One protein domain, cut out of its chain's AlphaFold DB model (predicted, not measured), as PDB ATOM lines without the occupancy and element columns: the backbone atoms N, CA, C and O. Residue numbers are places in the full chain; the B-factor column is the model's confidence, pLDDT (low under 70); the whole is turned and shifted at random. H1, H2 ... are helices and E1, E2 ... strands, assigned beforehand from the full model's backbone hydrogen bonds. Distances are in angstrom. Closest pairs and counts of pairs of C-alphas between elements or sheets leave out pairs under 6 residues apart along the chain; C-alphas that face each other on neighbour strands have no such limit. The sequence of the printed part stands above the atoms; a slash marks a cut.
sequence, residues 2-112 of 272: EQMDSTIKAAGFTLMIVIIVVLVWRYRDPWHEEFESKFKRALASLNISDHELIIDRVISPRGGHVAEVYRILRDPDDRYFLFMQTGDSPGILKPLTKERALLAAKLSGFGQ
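Overview. This is residues 2 to 112 of the 272 residues of an uncharacterized protein of Pseudomonas abietaniphila (UniProt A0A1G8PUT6). A long lone helix, H1, sticks out as an arm from a small body in which a four-stranded sheet lies between two helices, H2 over one face and H3 over the other. The arm makes most of the length; the body, without residues 2 to 28, spans 38 by 31 by 18 A. The printed part has 111 residues, with three named helices and four named strands in the order H1 H2 E1 E2 E3 E4 H3, of the mixed class. The twisted sheet has the order E1 E2 E3 E4, antiparallel throughout. The whole is extended, with a radius of gyration of the C-alphas of 20.7 A and spans of 70 by 34 by 32 A.

Arrangement. H1, residues 2 to 27, stands free and is not on the sheet. H2, residues 30 to 45, is apart from H1 and follows it over a tight link. The strands E1, residues 52 to 59, E2, residues 68 to 74, E3, residues 80 to 86, and E4, residues 92 to 96, form a meander, each strand the antiparallel neighbour of the one before. H2 is on this sheet at a height of 10.2 A, slantwise to the strands; the closest C-alphas of H2 and E4 are those of Ala 42 and Leu 93, 7.3 A apart. In the hairpin E1 and E2, N 57 and O 70 are 3.0 A apart, within hydrogen-bond range. In the hairpin E2 and E3, N 83 and O 71 are 2.8 A apart, and in the hairpin E3 and E4, N 94 and O 82 are 2.9 A apart, both within that range. E1 bends by 52 degrees at residue 55. H3, residues 98 to 111, is on the opposite face from H2, at a height of 9.4 A; three layers result, with helices on both faces of the sheet. The closest C-alphas of E1 and H3 are those of Ile 55 and Ala 105, 6.7 A apart. In H2 every O i to N i+4 pair is within hydrogen-bond range; in H1 20 of 22 are, and in H3 8 of 10.

Along the chain. H1 begins at C-alpha 2, (40.586, -35.504, -18.013), and is 38.7 A long. H2 measures 23.5 A, E1 20.2 A, E2 20.0 A, E3 19.8 A and E4 12.3 A. H3 measures 21.0 A and ends at C-alpha 111, (2.817, -30.451, -58.200).

Size, cuts and confidence. The C-alphas of Glu 2 and Thr 97 are the two farthest apart, 69.9 A. The printed part has no cut, and no link is long. The mean pLDDT of the printed part is 85.0; residues 3 to 4 and 109 to 112 are under 70.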
ATOM      1  N   GLU A   2      41.492 -34.620 -17.243       72.19
ATOM      2  CA  GLU A   2      40.586 -35.504 -18.013       72.19
ATOM      3  C   GLU A   2      39.105 -35.484 -17.572       72.19
ATOM      4  O   GLU A   2      38.207 -35.775 -18.359       72.19
ATOM      5  N   GLN A   3      38.814 -35.094 -16.328       65.88
ATOM      6  CA  GLN A   3      37.448 -35.115 -15.794       65.88
ATOM      7  C   GLN A   3      36.557 -33.983 -16.351       65.88
ATOM      8  O   GLN A   3      35.347 -34.166 -16.504       65.88
ATOM      9  N   MET A   4      37.140 -32.840 -16.738       65.44
ATOM     10  CA  MET A   4      36.379 -31.707 -17.291       65.44
ATOM     11  C   MET A   4      35.829 -32.000 -18.695       65.44
ATOM     12  O   MET A   4      34.695 -31.624 -18.993       65.44
ATOM     13  N   ASP A   5      36.555 -32.761 -19.514       74.38
ATOM     14  CA  ASP A   5      36.134 -33.064 -20.887       74.38
ATOM     15  C   ASP A   5      34.933 -34.016 -20.950       74.38
ATOM     16  O   ASP A   5      34.084 -33.902 -21.839       74.38
ATOM     17  N   SER A   6      34.816 -34.939 -19.990       76.75
ATOM     18  CA  SER A   6      33.670 -35.859 -19.911       76.75
ATOM     19  C   SER A   6      32.366 -35.136 -19.550       76.75
ATOM     20  O   SER A   6      31.307 -35.423 -20.113       76.75
ATOM     21  N   THR A   7      32.463 -34.129 -18.680       80.31
ATOM     22  CA  THR A   7      31.312 -33.372 -18.178       80.31
ATOM     23  C   THR A   7      30.758 -32.432 -19.251       80.31
ATOM     24  O   THR A   7      29.544 -32.340 -19.432       80.31
ATOM     25  N   ILE A   8      31.643 -31.804 -20.034       82.06
ATOM     26  CA  ILE A   8      31.261 -30.930 -21.156       82.06
ATOM     27  C   ILE A   8      30.556 -31.734 -22.259       82.06
ATOM     28  O   ILE A   8      29.524 -31.301 -22.776       82.06
ATOM     29  N   LYS A   9      31.053 -32.937 -22.582       75.06
ATOM     30  CA  LYS A   9      30.414 -33.819 -23.574       75.06
ATOM     31  C   LYS A   9      29.025 -34.273 -23.116       75.06
ATOM     32  O   LYS A   9      28.078 -34.200 -23.898       75.06
ATOM     33  N   ALA A  10      28.879 -34.682 -21.855       79.56
ATOM     34  CA  ALA A  10      27.592 -35.110 -21.304       79.56
ATOM     35  C   ALA A  10      26.553 -33.970 -21.274       79.56
ATOM     36  O   ALA A  10      25.393 -34.167 -21.653       79.56
ATOM     37  N   ALA A  11      26.974 -32.760 -20.891       78.25
ATOM     38  CA  ALA A  11      26.110 -31.583 -20.894       78.25
ATOM     39  C   ALA A  11      25.637 -31.219 -22.314       78.25
ATOM     40  O   ALA A  11      24.452 -30.947 -22.519       78.25
ATOM     41  N   GLY A  12      26.532 -31.296 -23.306       80.38
ATOM     42  CA  GLY A  12      26.203 -31.034 -24.709       80.38
ATOM     43  C   GLY A  12      25.146 -31.989 -25.269       80.38
ATOM     44  O   GLY A  12      24.172 -31.540 -25.873       80.38
ATOM     45  N   PHE A  13      25.282 -33.295 -25.016       76.94
ATOM     46  CA  PHE A  13      24.292 -34.290 -25.454       76.94
ATOM     47  C   PHE A  13      22.918 -34.065 -24.822       76.94
ATOM     48  O   PHE A  13      21.901 -34.128 -25.514       76.94
ATOM     49  N   THR A  14      22.891 -33.752 -23.527       80.25
ATOM     50  CA  THR A  14      21.639 -33.503 -22.802       80.25
ATOM     51  C   THR A  14      20.903 -32.293 -23.383       80.25
ATOM     52  O   THR A  14      19.704 -32.369 -23.647       80.25
ATOM     53  N   LEU A  15      21.624 -31.203 -23.671       80.50
ATOM     54  CA  LEU A  15      21.054 -30.015 -24.311       80.50
ATOM     55  C   LEU A  15      20.479 -30.337 -25.702       80.50
ATOM     56  O   LEU A  15      19.378 -29.902 -26.034       80.50
ATOM     57  N   MET A  16      21.202 -31.127 -26.498       78.38
ATOM     58  CA  MET A  16      20.789 -31.513 -27.851       78.38
ATOM     59  C   MET A  16      19.477 -32.313 -27.836       78.38
ATOM     60  O   MET A  16      18.565 -32.020 -28.608       78.38
ATOM     61  N   ILE A  17      19.334 -33.253 -26.895       83.38
ATOM     62  CA  ILE A  17      18.096 -34.025 -26.706       83.38
ATOM     63  C   ILE A  17      16.930 -33.102 -26.334       83.38
ATOM     64  O   ILE A  17      15.858 -33.211 -26.925       83.38
ATOM     65  N   VAL A  18      17.133 -32.163 -25.403       82.44
ATOM     66  CA  VAL A  18      16.082 -31.215 -24.997       82.44
ATOM     67  C   VAL A  18      15.628 -30.359 -26.182       82.44
ATOM     68  O   VAL A  18      14.426 -30.191 -26.380       82.44
ATOM     69  N   ILE A  19      16.560 -29.871 -27.006       80.62
ATOM     70  CA  ILE A  19      16.231 -29.098 -28.212       80.62
ATOM     71  C   ILE A  19      15.405 -29.944 -29.185       80.62
ATOM     72  O   ILE A  19      14.381 -29.468 -29.667       80.62
ATOM     73  N   ILE A  20      15.800 -31.197 -29.441       81.62
ATOM     74  CA  ILE A  20      15.041 -32.101 -30.317       81.62
ATOM     75  C   ILE A  20      13.627 -32.310 -29.778       81.62
ATOM     76  O   ILE A  20      12.671 -32.175 -30.535       81.62
ATOM     77  N   VAL A  21      13.471 -32.587 -28.481       83.00
ATOM     78  CA  VAL A  21      12.150 -32.790 -27.866       83.00
ATOM     79  C   VAL A  21      11.284 -31.539 -28.007       83.00
ATOM     80  O   VAL A  21      10.131 -31.647 -28.421       83.00
ATOM     81  N   VAL A  22      11.838 -30.353 -27.737       80.31
ATOM     82  CA  VAL A  22      11.125 -29.074 -27.888       80.31
ATOM     83  C   VAL A  22      10.747 -28.815 -29.345       80.31
ATOM     84  O   VAL A  22       9.636 -28.360 -29.602       80.31
ATOM     85  N   LEU A  23      11.631 -29.115 -30.300       78.00
ATOM     86  CA  LEU A  23      11.332 -28.975 -31.724       78.00
ATOM     87  C   LEU A  23      10.228 -29.944 -32.141       78.00
ATOM     88  O   LEU A  23       9.242 -29.497 -32.711       78.00
ATOM     89  N   VAL A  24      10.332 -31.229 -31.803       78.56
ATOM     90  CA  VAL A  24       9.291 -32.226 -32.105       78.56
ATOM     91  C   VAL A  24       7.954 -31.808 -31.500       78.56
ATOM     92  O   VAL A  24       6.941 -31.877 -32.181       78.56
ATOM     93  N   TRP A  25       7.942 -31.312 -30.263       74.44
ATOM     94  CA  TRP A  25       6.727 -30.801 -29.625       74.44
ATOM     95  C   TRP A  25       6.177 -29.551 -30.304       74.44
ATOM     96  O   TRP A  25       4.969 -29.419 -30.464       74.44
ATOM     97  N   ARG A  26       7.047 -28.627 -30.718       77.88
ATOM     98  CA  ARG A  26       6.637 -27.391 -31.388       77.88
ATOM     99  C   ARG A  26       6.149 -27.633 -32.817       77.88
ATOM    100  O   ARG A  26       5.308 -26.876 -33.283       77.88
ATOM    101  N   TYR A  27       6.683 -28.652 -33.484       74.81
ATOM    102  CA  TYR A  27       6.266 -29.097 -34.814       74.81
ATOM    103  C   TYR A  27       5.131 -30.122 -34.779       74.81
ATOM    104  O   TYR A  27       4.614 -30.493 -35.831       74.81
ATOM    105  N   ARG A  28       4.730 -30.593 -33.595       77.75
ATOM    106  CA  ARG A  28       3.553 -31.440 -33.437       77.75
ATOM    107  C   ARG A  28       2.328 -30.549 -33.565       77.75
ATOM    108  O   ARG A  28       1.844 -29.994 -32.585       77.75
ATOM    109  N   ASP A  29       1.872 -30.379 -34.801       75.44
ATOM    110  CA  ASP A  29       0.664 -29.624 -35.089       75.44
ATOM    111  C   ASP A  29      -0.534 -30.363 -34.474       75.44
ATOM    112  O   ASP A  29      -0.902 -31.436 -34.963       75.44
ATOM    113  N   PRO A  30      -1.175 -29.819 -33.420       80.69
ATOM    114  CA  PRO A  30      -2.276 -30.498 -32.727       80.69
ATOM    115  C   PRO A  30      -3.454 -30.783 -33.668       80.69
ATOM    116  O   PRO A  30      -4.208 -31.736 -33.487       80.69
ATOM    117  N   TRP A  31      -3.564 -29.984 -34.729       82.25
ATOM    118  CA  TRP A  31      -4.541 -30.156 -35.791       82.25
ATOM    119  C   TRP A  31      -4.405 -31.507 -36.514       82.25
ATOM    120  O   TRP A  31      -5.416 -32.100 -36.890       82.25
ATOM    121  N   HIS A  32      -3.185 -32.035 -36.671       83.62
ATOM    122  CA  HIS A  32      -2.968 -33.301 -37.370       83.62
ATOM    123  C   HIS A  32      -3.550 -34.493 -36.597       83.62
ATOM    124  O   HIS A  32      -4.113 -35.406 -37.194       83.62
ATOM    125  N   GLU A  33      -3.480 -34.469 -35.266       87.56
ATOM    126  CA  GLU A  33      -4.051 -35.524 -34.420       87.56
ATOM    127  C   GLU A  33      -5.574 -35.523 -34.438       87.56
ATOM    128  O   GLU A  33      -6.203 -36.578 -34.565       87.56
ATOM    129  N   GLU A  34      -6.177 -34.337 -34.330       87.50
ATOM    130  CA  GLU A  34      -7.628 -34.208 -34.379       87.50
ATOM    131  C   GLU A  34      -8.157 -34.686 -35.735       87.50
ATOM    132  O   GLU A  34      -9.104 -35.478 -35.794       87.50
ATOM    133  N   PHE A  35      -7.493 -34.273 -36.814       88.69
ATOM    134  CA  PHE A  35      -7.768 -34.728 -38.167       88.69
ATOM    135  C   PHE A  35      -7.685 -36.259 -38.284       88.69
ATOM    136  O   PHE A  35      -8.641 -36.908 -38.717       88.69
ATOM    137  N   GLU A  36      -6.572 -36.851 -37.847       90.62
ATOM    138  CA  GLU A  36      -6.314 -38.286 -37.985       90.62
ATOM    139  C   GLU A  36      -7.332 -39.118 -37.187       90.62
ATOM    140  O   GLU A  36      -7.776 -40.181 -37.627       90.62
ATOM    141  N   SER A  37      -7.789 -38.606 -36.041       91.50
ATOM    142  CA  SER A  37      -8.857 -39.237 -35.262       91.50
ATOM    143  C   SER A  37     -10.210 -39.224 -35.992       91.50
ATOM    144  O   SER A  37     -10.915 -40.241 -36.011       91.50
ATOM    145  N   LYS A  38     -10.568 -38.105 -36.643       91.38
ATOM    146  CA  LYS A  38     -11.808 -37.966 -37.429       91.38
ATOM    147  C   LYS A  38     -11.767 -38.865 -38.663       91.38
ATOM    148  O   LYS A  38     -12.754 -39.538 -38.958       91.38
ATOM    149  N   PHE A  39     -10.615 -38.930 -39.324       92.62
ATOM    150  CA  PHE A  39     -10.366 -39.811 -40.456       92.62
ATOM    151  C   PHE A  39     -10.532 -41.290 -40.083       92.62
ATOM    152  O   PHE A  39     -11.334 -41.993 -40.700       92.62
ATOM    153  N   LYS A  40      -9.883 -41.748 -39.002       92.56
ATOM    154  CA  LYS A  40     -10.031 -43.127 -38.500       92.56
ATOM    155  C   LYS A  40     -11.473 -43.464 -38.128       92.56
ATOM    156  O   LYS A  40     -11.946 -44.552 -38.445       92.56
ATOM    157  N   ARG A  41     -12.199 -42.535 -37.498       92.88
ATOM    158  CA  ARG A  41     -13.622 -42.724 -37.166       92.88
ATOM    159  C   ARG A  41     -14.490 -42.852 -38.424       92.88
ATOM    160  O   ARG A  41     -15.395 -43.682 -38.447       92.88
ATOM    161  N   ALA A  42     -14.211 -42.061 -39.459       91.31
ATOM    162  CA  ALA A  42     -14.930 -42.132 -40.728       91.31
ATOM    163  C   ALA A  42     -14.666 -43.465 -41.455       91.31
ATOM    164  O   ALA A  42     -15.609 -44.095 -41.928       91.31
ATOM    165  N   LEU A  43     -13.422 -43.954 -41.452       92.06
ATOM    166  CA  LEU A  43     -13.082 -45.272 -42.006       92.06
ATOM    167  C   LEU A  43     -13.716 -46.429 -41.230       92.06
ATOM    168  O   LEU A  43     -14.275 -47.342 -41.838       92.06
ATOM    169  N   ALA A  44     -13.720 -46.347 -39.897       92.12
ATOM    170  CA  ALA A  44     -14.380 -47.334 -39.048       92.12
ATOM    171  C   ALA A  44     -15.886 -47.435 -39.348       92.12
ATOM    172  O   ALA A  44     -16.441 -48.530 -39.315       92.12
ATOM    173  N   SER A  45     -16.542 -46.323 -39.707       91.50
ATOM    174  CA  SER A  45     -17.966 -46.328 -40.081       91.50
ATOM    175  C   SER A  45     -18.267 -47.078 -41.386       91.50
ATOM    176  O   SER A  45     -19.386 -47.548 -41.570       91.50
ATOM    177  N   LEU A  46     -17.269 -47.228 -42.264       88.06
ATOM    178  CA  LEU A  46     -17.361 -47.988 -43.515       88.06
ATOM    179  C   LEU A  46     -16.801 -49.413 -43.399       88.06
ATOM    180  O   LEU A  46     -16.812 -50.143 -44.387       88.06
ATOM    181  N   ASN A  47     -16.335 -49.810 -42.210       92.44
ATOM    182  CA  ASN A  47     -15.712 -51.109 -41.950       92.44
ATOM    183  C   ASN A  47     -14.476 -51.392 -42.834       92.44
ATOM    184  O   ASN A  47     -14.251 -52.530 -43.239       92.44
ATOM    185  N   ILE A  48     -13.684 -50.355 -43.136       89.81
ATOM    186  CA  ILE A  48     -12.426 -50.465 -43.891       89.81
ATOM    187  C   ILE A  48     -11.274 -50.514 -42.880       89.81
ATOM    188  O   ILE A  48     -10.972 -49.502 -42.243       89.81
ATOM    189  N   SER A  49     -10.663 -51.687 -42.696       88.75
ATOM    190  CA  SER A  49      -9.515 -51.871 -41.792       88.75
ATOM    191  C   SER A  49      -8.198 -51.463 -42.445       88.75
ATOM    192  O   SER A  49      -7.396 -50.761 -41.833       88.75
ATOM    193  N   ASP A  50      -8.016 -51.855 -43.703       92.06
ATOM    194  CA  ASP A  50      -6.767 -51.719 -44.439       92.06
ATOM    195  C   ASP A  50      -6.998 -50.841 -45.664       92.06
ATOM    196  O   ASP A  50      -7.905 -51.080 -46.454       92.06
ATOM    197  N   HIS A  51      -6.201 -49.787 -45.807       92.19
ATOM    198  CA  HIS A  51      -6.306 -48.866 -46.930       92.19
ATOM    199  C   HIS A  51      -4.922 -48.390 -47.354       92.19
ATOM    200  O   HIS A  51      -4.045 -48.134 -46.530       92.19
ATOM    201  N   GLU A  52      -4.746 -48.234 -48.659       93.25
ATOM    202  CA  GLU A  52      -3.571 -47.625 -49.262       93.25
ATOM    203  C   GLU A  52      -3.889 -46.159 -49.585       93.25
ATOM    204  O   GLU A  52      -4.888 -45.842 -50.238       93.25
ATOM    205  N   LEU A  53      -3.056 -45.241 -49.097       92.25
ATOM    206  CA  LEU A  53      -3.218 -43.813 -49.347       92.25
ATOM    207  C   LEU A  53      -2.510 -43.445 -50.658       92.25
ATOM    208  O   LEU A  53      -1.285 -43.468 -50.727       92.25
ATOM    209  N   ILE A  54      -3.271 -43.099 -51.700       90.69
ATOM    210  CA  ILE A  54      -2.705 -42.754 -53.018       90.69
ATOM    211  C   ILE A  54      -2.280 -41.288 -53.059       90.69
ATOM    212  O   ILE A  54      -1.244 -40.940 -53.618       90.69
ATOM    213  N   ILE A  55      -3.115 -40.413 -52.499       90.12
ATOM    214  CA  ILE A  55      -2.867 -38.972 -52.468       90.12
ATOM    215  C   ILE A  55      -3.137 -38.483 -51.061       90.12
ATOM    216  O   ILE A  55      -4.245 -38.674 -50.554       90.12
ATOM    217  N   ASP A  56      -2.158 -37.786 -50.488       90.06
ATOM    218  CA  ASP A  56      -2.350 -36.972 -49.296       90.06
ATOM    219  C   ASP A  56      -2.151 -35.500 -49.638       90.06
ATOM    220  O   ASP A  56      -1.023 -35.034 -49.815       90.06
ATOM    221  N   ARG A  57      -3.250 -34.753 -49.766       88.25
ATOM    222  CA  ARG A  57      -3.184 -33.304 -49.925       88.25
ATOM    223  C   ARG A  57      -3.787 -32.639 -48.703       88.25
ATOM    224  O   ARG A  57      -5.003 -32.516 -48.574       88.25
ATOM    225  N   VAL A  58      -2.899 -32.149 -47.850       87.31
ATOM    226  CA  VAL A  58      -3.235 -31.367 -46.664       87.31
ATOM    227  C   VAL A  58      -2.922 -29.901 -46.934       87.31
ATOM    228  O   VAL A  58      -1.765 -29.534 -47.139       87.31
ATOM    229  N   ILE A  59      -3.946 -29.051 -46.934       84.00
ATOM    230  CA  ILE A  59      -3.780 -27.599 -47.008       84.00
ATOM    231  C   ILE A  59      -3.904 -27.060 -45.584       84.00
ATOM    232  O   ILE A  59      -5.001 -26.947 -45.035       84.00
ATOM    233  N   SER A  60      -2.755 -26.751 -44.976       77.75
ATOM    234  CA  SER A  60      -2.698 -26.192 -43.625       77.75
ATOM    235  C   SER A  60      -3.453 -24.857 -43.561       77.75
ATOM    236  O   SER A  60      -3.249 -24.017 -44.448       77.75
ATOM    237  N   PRO A  61      -4.250 -24.605 -42.510       77.81
ATOM    238  CA  PRO A  61      -4.945 -23.338 -42.346       77.81
ATOM    239  C   PRO A  61      -3.916 -22.216 -42.162       77.81
ATOM    240  O   PRO A  61      -3.199 -22.160 -41.164       77.81
ATOM    241  N   ARG A  62      -3.812 -21.310 -43.138       77.06
ATOM    242  CA  ARG A  62      -2.921 -20.144 -43.070       77.06
ATOM    243  C   ARG A  62      -3.758 -18.877 -43.182       77.06
ATOM    244  O   ARG A  62      -4.478 -18.708 -44.154       77.06
ATOM    245  N   GLY A  63      -3.663 -17.984 -42.196       74.50
ATOM    246  CA  GLY A  63      -4.249 -16.638 -42.284       74.50
ATOM    247  C   GLY A  63      -5.783 -16.575 -42.285       74.50
ATOM    248  O   GLY A  63      -6.344 -15.759 -43.002       74.50
ATOM    249  N   GLY A  64      -6.462 -17.422 -41.504       74.25
ATOM    250  CA  GLY A  64      -7.930 -17.414 -41.401       74.25
ATOM    251  C   GLY A  64      -8.651 -18.225 -42.481       74.25
ATOM    252  O   GLY A  64      -9.874 -18.329 -42.445       74.25
ATOM    253  N   HIS A  65      -7.914 -18.840 -43.410       76.06
ATOM    254  CA  HIS A  65      -8.476 -19.850 -44.295       76.06
ATOM    255  C   HIS A  65      -8.746 -21.147 -43.537       76.06
ATOM    256  O   HIS A  65      -7.954 -21.588 -42.702       76.06
ATOM    257  N   VAL A  66      -9.887 -21.743 -43.857       84.06
ATOM    258  CA  VAL A  66     -10.334 -23.019 -43.317       84.06
ATOM    259  C   VAL A  66      -9.397 -24.127 -43.812       84.06
ATOM    260  O   VAL A  66      -8.997 -24.122 -44.974       84.06
ATOM    261  N   ALA A  67      -9.014 -25.056 -42.932       85.56
ATOM    262  CA  ALA A  67      -8.181 -26.192 -43.317       85.56
ATOM    263  C   ALA A  67      -8.944 -27.084 -44.303       85.56
ATOM    264  O   ALA A  67     -10.087 -27.466 -44.033       85.56
ATOM    265  N   GLU A  68      -8.312 -27.428 -45.420       88.50
ATOM    266  CA  GLU A  68      -8.893 -28.314 -46.423       88.50
ATOM    267  C   GLU A  68      -8.004 -29.532 -46.618       88.50
ATOM    268  O   GLU A  68      -6.798 -29.418 -46.853       88.50
ATOM    269  N   VAL A  69      -8.610 -30.711 -46.527       89.31
ATOM    270  CA  VAL A  69      -7.903 -31.977 -46.693       89.31
ATOM    271  C   VAL A  69      -8.603 -32.824 -47.727       89.31
ATOM    272  O   VAL A  69      -9.803 -33.087 -47.626       89.31
ATOM    273  N   TYR A  70      -7.816 -33.272 -48.699       92.12
ATOM    274  CA  TYR A  70      -8.242 -34.145 -49.777       92.12
ATOM    275  C   TYR A  70      -7.349 -35.381 -49.759       92.12
ATOM    276  O   TYR A  70      -6.163 -35.307 -50.091       92.12
ATOM    277  N   ARG A  71      -7.921 -36.518 -49.365       93.38
ATOM    278  CA  ARG A  71      -7.229 -37.810 -49.350       93.38
ATOM    279  C   ARG A  71      -7.934 -38.783 -50.277       93.38
ATOM    280  O   ARG A  71      -9.147 -38.961 -50.172       93.38
ATOM    281  N   ILE A  72      -7.183 -39.408 -51.181       93.75
ATOM    282  CA  ILE A  72      -7.698 -40.511 -52.001       93.75
ATOM    283  C   ILE A  72      -7.177 -41.813 -51.420       93.75
ATOM    284  O   ILE A  72      -5.965 -42.016 -51.327       93.75
ATOM    285  N   LEU A  73      -8.112 -42.677 -51.046       94.38
ATOM    286  CA  LEU A  73      -7.841 -43.995 -50.508       94.38
ATOM    287  C   LEU A  73      -8.175 -45.069 -51.530       94.38
ATOM    288  O   LEU A  73      -9.120 -44.925 -52.314       94.38
ATOM    289  N   ARG A  74      -7.437 -46.168 -51.442       95.19
ATOM    290  CA  ARG A  74      -7.713 -47.413 -52.139       95.19
ATOM    291  C   ARG A  74      -7.864 -48.540 -51.132       95.19
ATOM    292  O   ARG A  74      -7.013 -48.744 -50.273       95.19
ATOM    293  N   ASP A  75      -8.976 -49.234 -51.257       93.94
ATOM    294  CA  ASP A  75      -9.322 -50.435 -50.506       93.94
ATOM    295  C   ASP A  75      -8.642 -51.661 -51.159       93.94
ATOM    296  O   ASP A  75      -8.439 -51.640 -52.380       93.94
ATOM    297  N   PRO A  76      -8.317 -52.745 -50.427       92.75
ATOM    298  CA  PRO A  76      -7.904 -54.031 -51.003       92.75
ATOM    299  C   PRO A  76      -8.829 -54.552 -52.115       92.75
ATOM    300  O   PRO A  76      -8.346 -55.170 -53.061       92.75
ATOM    301  N   ASP A  77     -10.127 -54.237 -52.059       93.75
ATOM    302  CA  ASP A  77     -11.121 -54.594 -53.084       93.75
ATOM    303  C   ASP A  77     -11.060 -53.713 -54.358       93.75
ATOM    304  O   ASP A  77     -11.999 -53.688 -55.155       93.75
ATOM    305  N   ASP A  78      -9.992 -52.930 -54.547       92.94
ATOM    306  CA  ASP A  78      -9.807 -51.963 -55.645       92.94
ATOM    307  C   ASP A  78     -10.908 -50.883 -55.720       92.94
ATOM    308  O   ASP A  78     -11.141 -50.258 -56.760       92.94
ATOM    309  N   ARG A  79     -11.592 -50.634 -54.597       94.69
ATOM    310  CA  ARG A  79     -12.560 -49.541 -54.451       94.69
ATOM    311  C   ARG A  79     -11.833 -48.269 -54.046       94.69
ATOM    312  O   ARG A  79     -10.985 -48.278 -53.156       94.69
ATOM    313  N   TYR A  80     -12.189 -47.163 -54.688       95.50
ATOM    314  CA  TYR A  80     -11.574 -45.869 -54.426       95.50
ATOM    315  C   TYR A  80     -12.528 -44.991 -53.628       95.50
ATOM    316  O   TYR A  80     -13.713 -44.868 -53.955       95.50
ATOM    317  N   PHE A  81     -11.998 -44.335 -52.603       95.69
ATOM    318  CA  PHE A  81     -12.750 -43.410 -51.767       95.69
ATOM    319  C   PHE A  81     -12.041 -42.064 -51.728       95.69
ATOM    320  O   PHE A  81     -10.819 -41.988 -51.620       95.69
ATOM    321  N   LEU A  82     -12.817 -40.991 -51.826       94.69
ATOM    322  CA  LEU A  82     -12.341 -39.632 -51.631       94.69
ATOM    323  C   LEU A  82     -12.808 -39.160 -50.258       94.69
ATOM    324  O   LEU A  82     -14.009 -39.038 -50.015       94.69
ATOM    325  N   PHE A  83     -11.853 -38.886 -49.383       94.44
ATOM    326  CA  PHE A  83     -12.089 -38.230 -48.109       94.44
ATOM    327  C   PHE A  83     -11.875 -36.728 -48.273       94.44
ATOM    328  O   PHE A  83     -10.801 -36.288 -48.693       94.44
ATOM    329  N   MET A  84     -12.906 -35.952 -47.948       92.31
ATOM    330  CA  MET A  84     -12.868 -34.491 -47.964       92.31
ATOM    331  C   MET A  84     -13.230 -33.962 -46.588       92.31
ATOM    332  O   MET A  84     -14.282 -34.307 -46.042       92.31
ATOM    333  N   GLN A  85     -12.389 -33.084 -46.055       92.06
ATOM    334  CA  GLN A  85     -12.709 -32.318 -44.860       92.06
ATOM    335  C   GLN A  85     -12.415 -30.841 -45.091       92.06
ATOM    336  O   GLN A  85     -11.300 -30.475 -45.456       92.06
ATOM    337  N   THR A  86     -13.425 -30.011 -44.844       90.19
ATOM    338  CA  THR A  86     -13.330 -28.553 -44.902       90.19
ATOM    339  C   THR A  86     -13.687 -28.005 -43.523       90.19
ATOM    340  O   THR A  86     -14.857 -27.990 -43.122       90.19
ATOM    341  N   GLY A  87     -12.661 -27.597 -42.781       88.12
ATOM    342  CA  GLY A  87     -12.788 -27.002 -41.452       88.12
ATOM    343  C   GLY A  87     -13.289 -27.972 -40.402       88.12
ATOM    344  O   GLY A  87     -12.836 -29.112 -40.329       88.12
ATOM    345  N   ASP A  88     -14.258 -27.512 -39.616       85.31
ATOM    346  CA  ASP A  88     -14.854 -28.287 -38.525       85.31
ATOM    347  C   ASP A  88     -15.938 -29.264 -38.993       85.31
ATOM    348  O   ASP A  88     -16.491 -30.019 -38.192       85.31
ATOM    349  N   SER A  89     -16.236 -29.282 -40.295       86.19
ATOM    350  CA  SER A  89     -17.226 -30.194 -40.857       86.19
ATOM    351  C   SER A  89     -16.795 -31.654 -40.645       86.19
ATOM    352  O   SER A  89     -15.601 -31.973 -40.763       86.19
ATOM    353  N   PRO A  90     -17.737 -32.572 -40.352       85.31
ATOM    354  CA  PRO A  90     -17.429 -33.995 -40.326       85.31
ATOM    355  C   PRO A  90     -16.907 -34.403 -41.707       85.31
ATOM    356  O   PRO A  90     -17.511 -34.066 -42.724       85.31
ATOM    357  N   GLY A  91     -15.758 -35.083 -41.745       87.69
ATOM    358  CA  GLY A  91     -15.159 -35.523 -43.001       87.69
ATOM    359  C   GLY A  91     -16.118 -36.432 -43.766       87.69
ATOM    360  O   GLY A  91     -16.665 -37.380 -43.199       87.69
ATOM    361  N   ILE A  92     -16.341 -36.132 -45.043       90.06
ATOM    362  CA  ILE A  92     -17.252 -36.889 -45.903       90.06
ATOM    363  C   ILE A  92     -16.422 -37.847 -46.752       90.06
ATOM    364  O   ILE A  92     -15.472 -37.436 -47.423       90.06
ATOM    365  N   LEU A  93     -16.809 -39.122 -46.739       92.50
ATOM    366  CA  LEU A  93     -16.279 -40.149 -47.632       92.50
ATOM    367  C   LEU A  93     -17.217 -40.301 -48.820       92.50
ATOM    368  O   LEU A  93     -18.381 -40.671 -48.667       92.50
ATOM    369  N   LYS A  94     -16.704 -40.015 -50.013       93.81
ATOM    370  CA  LYS A  94     -17.440 -40.185 -51.260       93.81
ATOM    371  C   LYS A  94     -16.812 -41.322 -52.067       93.81
ATOM    372  O   LYS A  94     -15.615 -41.248 -52.353       93.81
ATOM    373  N   PRO A  95     -17.577 -42.357 -52.457       94.50
ATOM    374  CA  PRO A  95     -17.059 -43.380 -53.354       94.50
ATOM    375  C   PRO A  95     -16.706 -42.739 -54.700       94.50
ATOM    376  O   PRO A  95     -17.447 -41.899 -55.224       94.50
ATOM    377  N   LEU A  96     -15.556 -43.121 -55.245       94.44
ATOM    378  CA  LEU A  96     -15.038 -42.615 -56.507       94.44
ATOM    379  C   LEU A  96     -14.848 -43.772 -57.487       94.44
ATOM    380  O   LEU A  96     -14.449 -44.871 -57.112       94.44
ATOM    381  N   THR A  97     -15.118 -43.524 -58.767       95.62
ATOM    382  CA  THR A  97     -14.775 -44.492 -59.809       95.62
ATOM    383  C   THR A  97     -13.265 -44.492 -60.029       95.62
ATOM    384  O   THR A  97     -12.612 -43.450 -59.923       95.62
ATOM    385  N   LYS A  98     -12.712 -45.659 -60.375       93.75
ATOM    386  CA  LYS A  98     -11.278 -45.861 -60.633       93.75
ATOM    387  C   LYS A  98     -10.698 -44.826 -61.598       93.75
ATOM    388  O   LYS A  98      -9.685 -44.202 -61.302       93.75
ATOM    389  N   GLU A  99     -11.385 -44.574 -62.708       94.62
ATOM    390  CA  GLU A  99     -10.968 -43.590 -63.714       94.62
ATOM    391  C   GLU A  99     -10.858 -42.174 -63.138       94.62
ATOM    392  O   GLU A  99      -9.878 -41.475 -63.388       94.62
ATOM    393  N   ARG A 100     -11.829 -41.755 -62.315       92.31
ATOM    394  CA  ARG A 100     -11.819 -40.430 -61.680       92.31
ATOM    395  C   ARG A 100     -10.739 -40.322 -60.613       92.31
ATOM    396  O   ARG A 100     -10.131 -39.263 -60.494       92.31
ATOM    397  N   ALA A 101     -10.487 -41.395 -59.866       91.25
ATOM    398  CA  ALA A 101      -9.426 -41.433 -58.863       91.25
ATOM    399  C   ALA A 101      -8.044 -41.323 -59.517       91.25
ATOM    400  O   ALA A 101      -7.233 -40.499 -59.100       91.25
ATOM    401  N   LEU A 102      -7.812 -42.077 -60.595       89.94
ATOM    402  CA  LEU A 102      -6.571 -42.017 -61.366       89.94
ATOM    403  C   LEU A 102      -6.398 -40.670 -62.074       89.94
ATOM    404  O   LEU A 102      -5.296 -40.126 -62.092       89.94
ATOM    405  N   LEU A 103      -7.475 -40.091 -62.608       90.25
ATOM    406  CA  LEU A 103      -7.433 -38.765 -63.221       90.25
ATOM    407  C   LEU A 103      -7.129 -37.680 -62.179       90.25
ATOM    408  O   LEU A 103      -6.280 -36.827 -62.420       90.25
ATOM    409  N   ALA A 104      -7.744 -37.746 -60.996       87.12
ATOM    410  CA  ALA A 104      -7.434 -36.845 -59.888       87.12
ATOM    411  C   ALA A 104      -5.993 -37.023 -59.382       87.12
ATOM    412  O   ALA A 104      -5.337 -36.026 -59.088       87.12
ATOM    413  N   ALA A 105      -5.474 -38.255 -59.342       85.69
ATOM    414  CA  ALA A 105      -4.074 -38.543 -59.027       85.69
ATOM    415  C   ALA A 105      -3.121 -37.947 -60.051       85.69
ATOM    416  O   ALA A 105      -2.172 -37.255 -59.681       85.69
ATOM    417  N   LYS A 106      -3.427 -38.114 -61.337       87.00
ATOM    418  CA  LYS A 106      -2.655 -37.528 -62.429       87.00
ATOM    419  C   LYS A 106      -2.639 -36.001 -62.346       87.00
ATOM    420  O   LYS A 106      -1.580 -35.404 -62.491       87.00
ATOM    421  N   LEU A 107      -3.784 -35.372 -62.073       83.69
ATOM    422  CA  LEU A 107      -3.897 -33.913 -61.964       83.69
ATOM    423  C   LEU A 107      -3.249 -33.354 -60.690       83.69
ATOM    424  O   LEU A 107      -2.602 -32.312 -60.743       83.69
ATOM    425  N   SER A 108      -3.384 -34.045 -59.556       76.56
ATOM    426  CA  SER A 108      -2.780 -33.627 -58.281       76.56
ATOM    427  C   SER A 108      -1.262 -33.816 -58.289       76.56
ATOM    428  O   SER A 108      -0.529 -33.019 -57.705       76.56
ATOM    429  N   GLY A 109      -0.789 -34.833 -59.013       60.88
ATOM    430  CA  GLY A 109       0.620 -35.133 -59.216       60.88
ATOM    431  C   GLY A 109       1.383 -34.067 -60.001       60.88
ATOM    432  O   GLY A 109       2.594 -34.004 -59.862       60.88
ATOM    433  N   PHE A 110       0.755 -33.147 -60.742       51.47
ATOM    434  CA  PHE A 110       1.511 -32.093 -61.445       51.47
ATOM    435  C   PHE A 110       2.220 -31.084 -60.516       51.47
ATOM    436  O   PHE A 110       3.019 -30.282 -60.991       51.47
ATOM    437  N   GLY A 111       1.998 -31.153 -59.196       48.06
ATOM    438  CA  GLY A 111       2.817 -30.451 -58.200       48.06
ATOM    439  C   GLY A 111       4.016 -31.242 -57.648       48.06
ATOM    440  O   GLY A 111       4.874 -30.631 -57.017       48.06
ATOM    441  N   GLN A 112       4.094 -32.569 -57.845       46.28
ATOM    442  CA  GLN A 112       5.097 -33.432 -57.181       46.28
ATOM    443  C   GLN A 112       5.528 -34.708 -57.942       46.28
ATOM    444  O   GLN A 112       6.420 -35.416 -57.483       46.28
TER     445      GLN A 112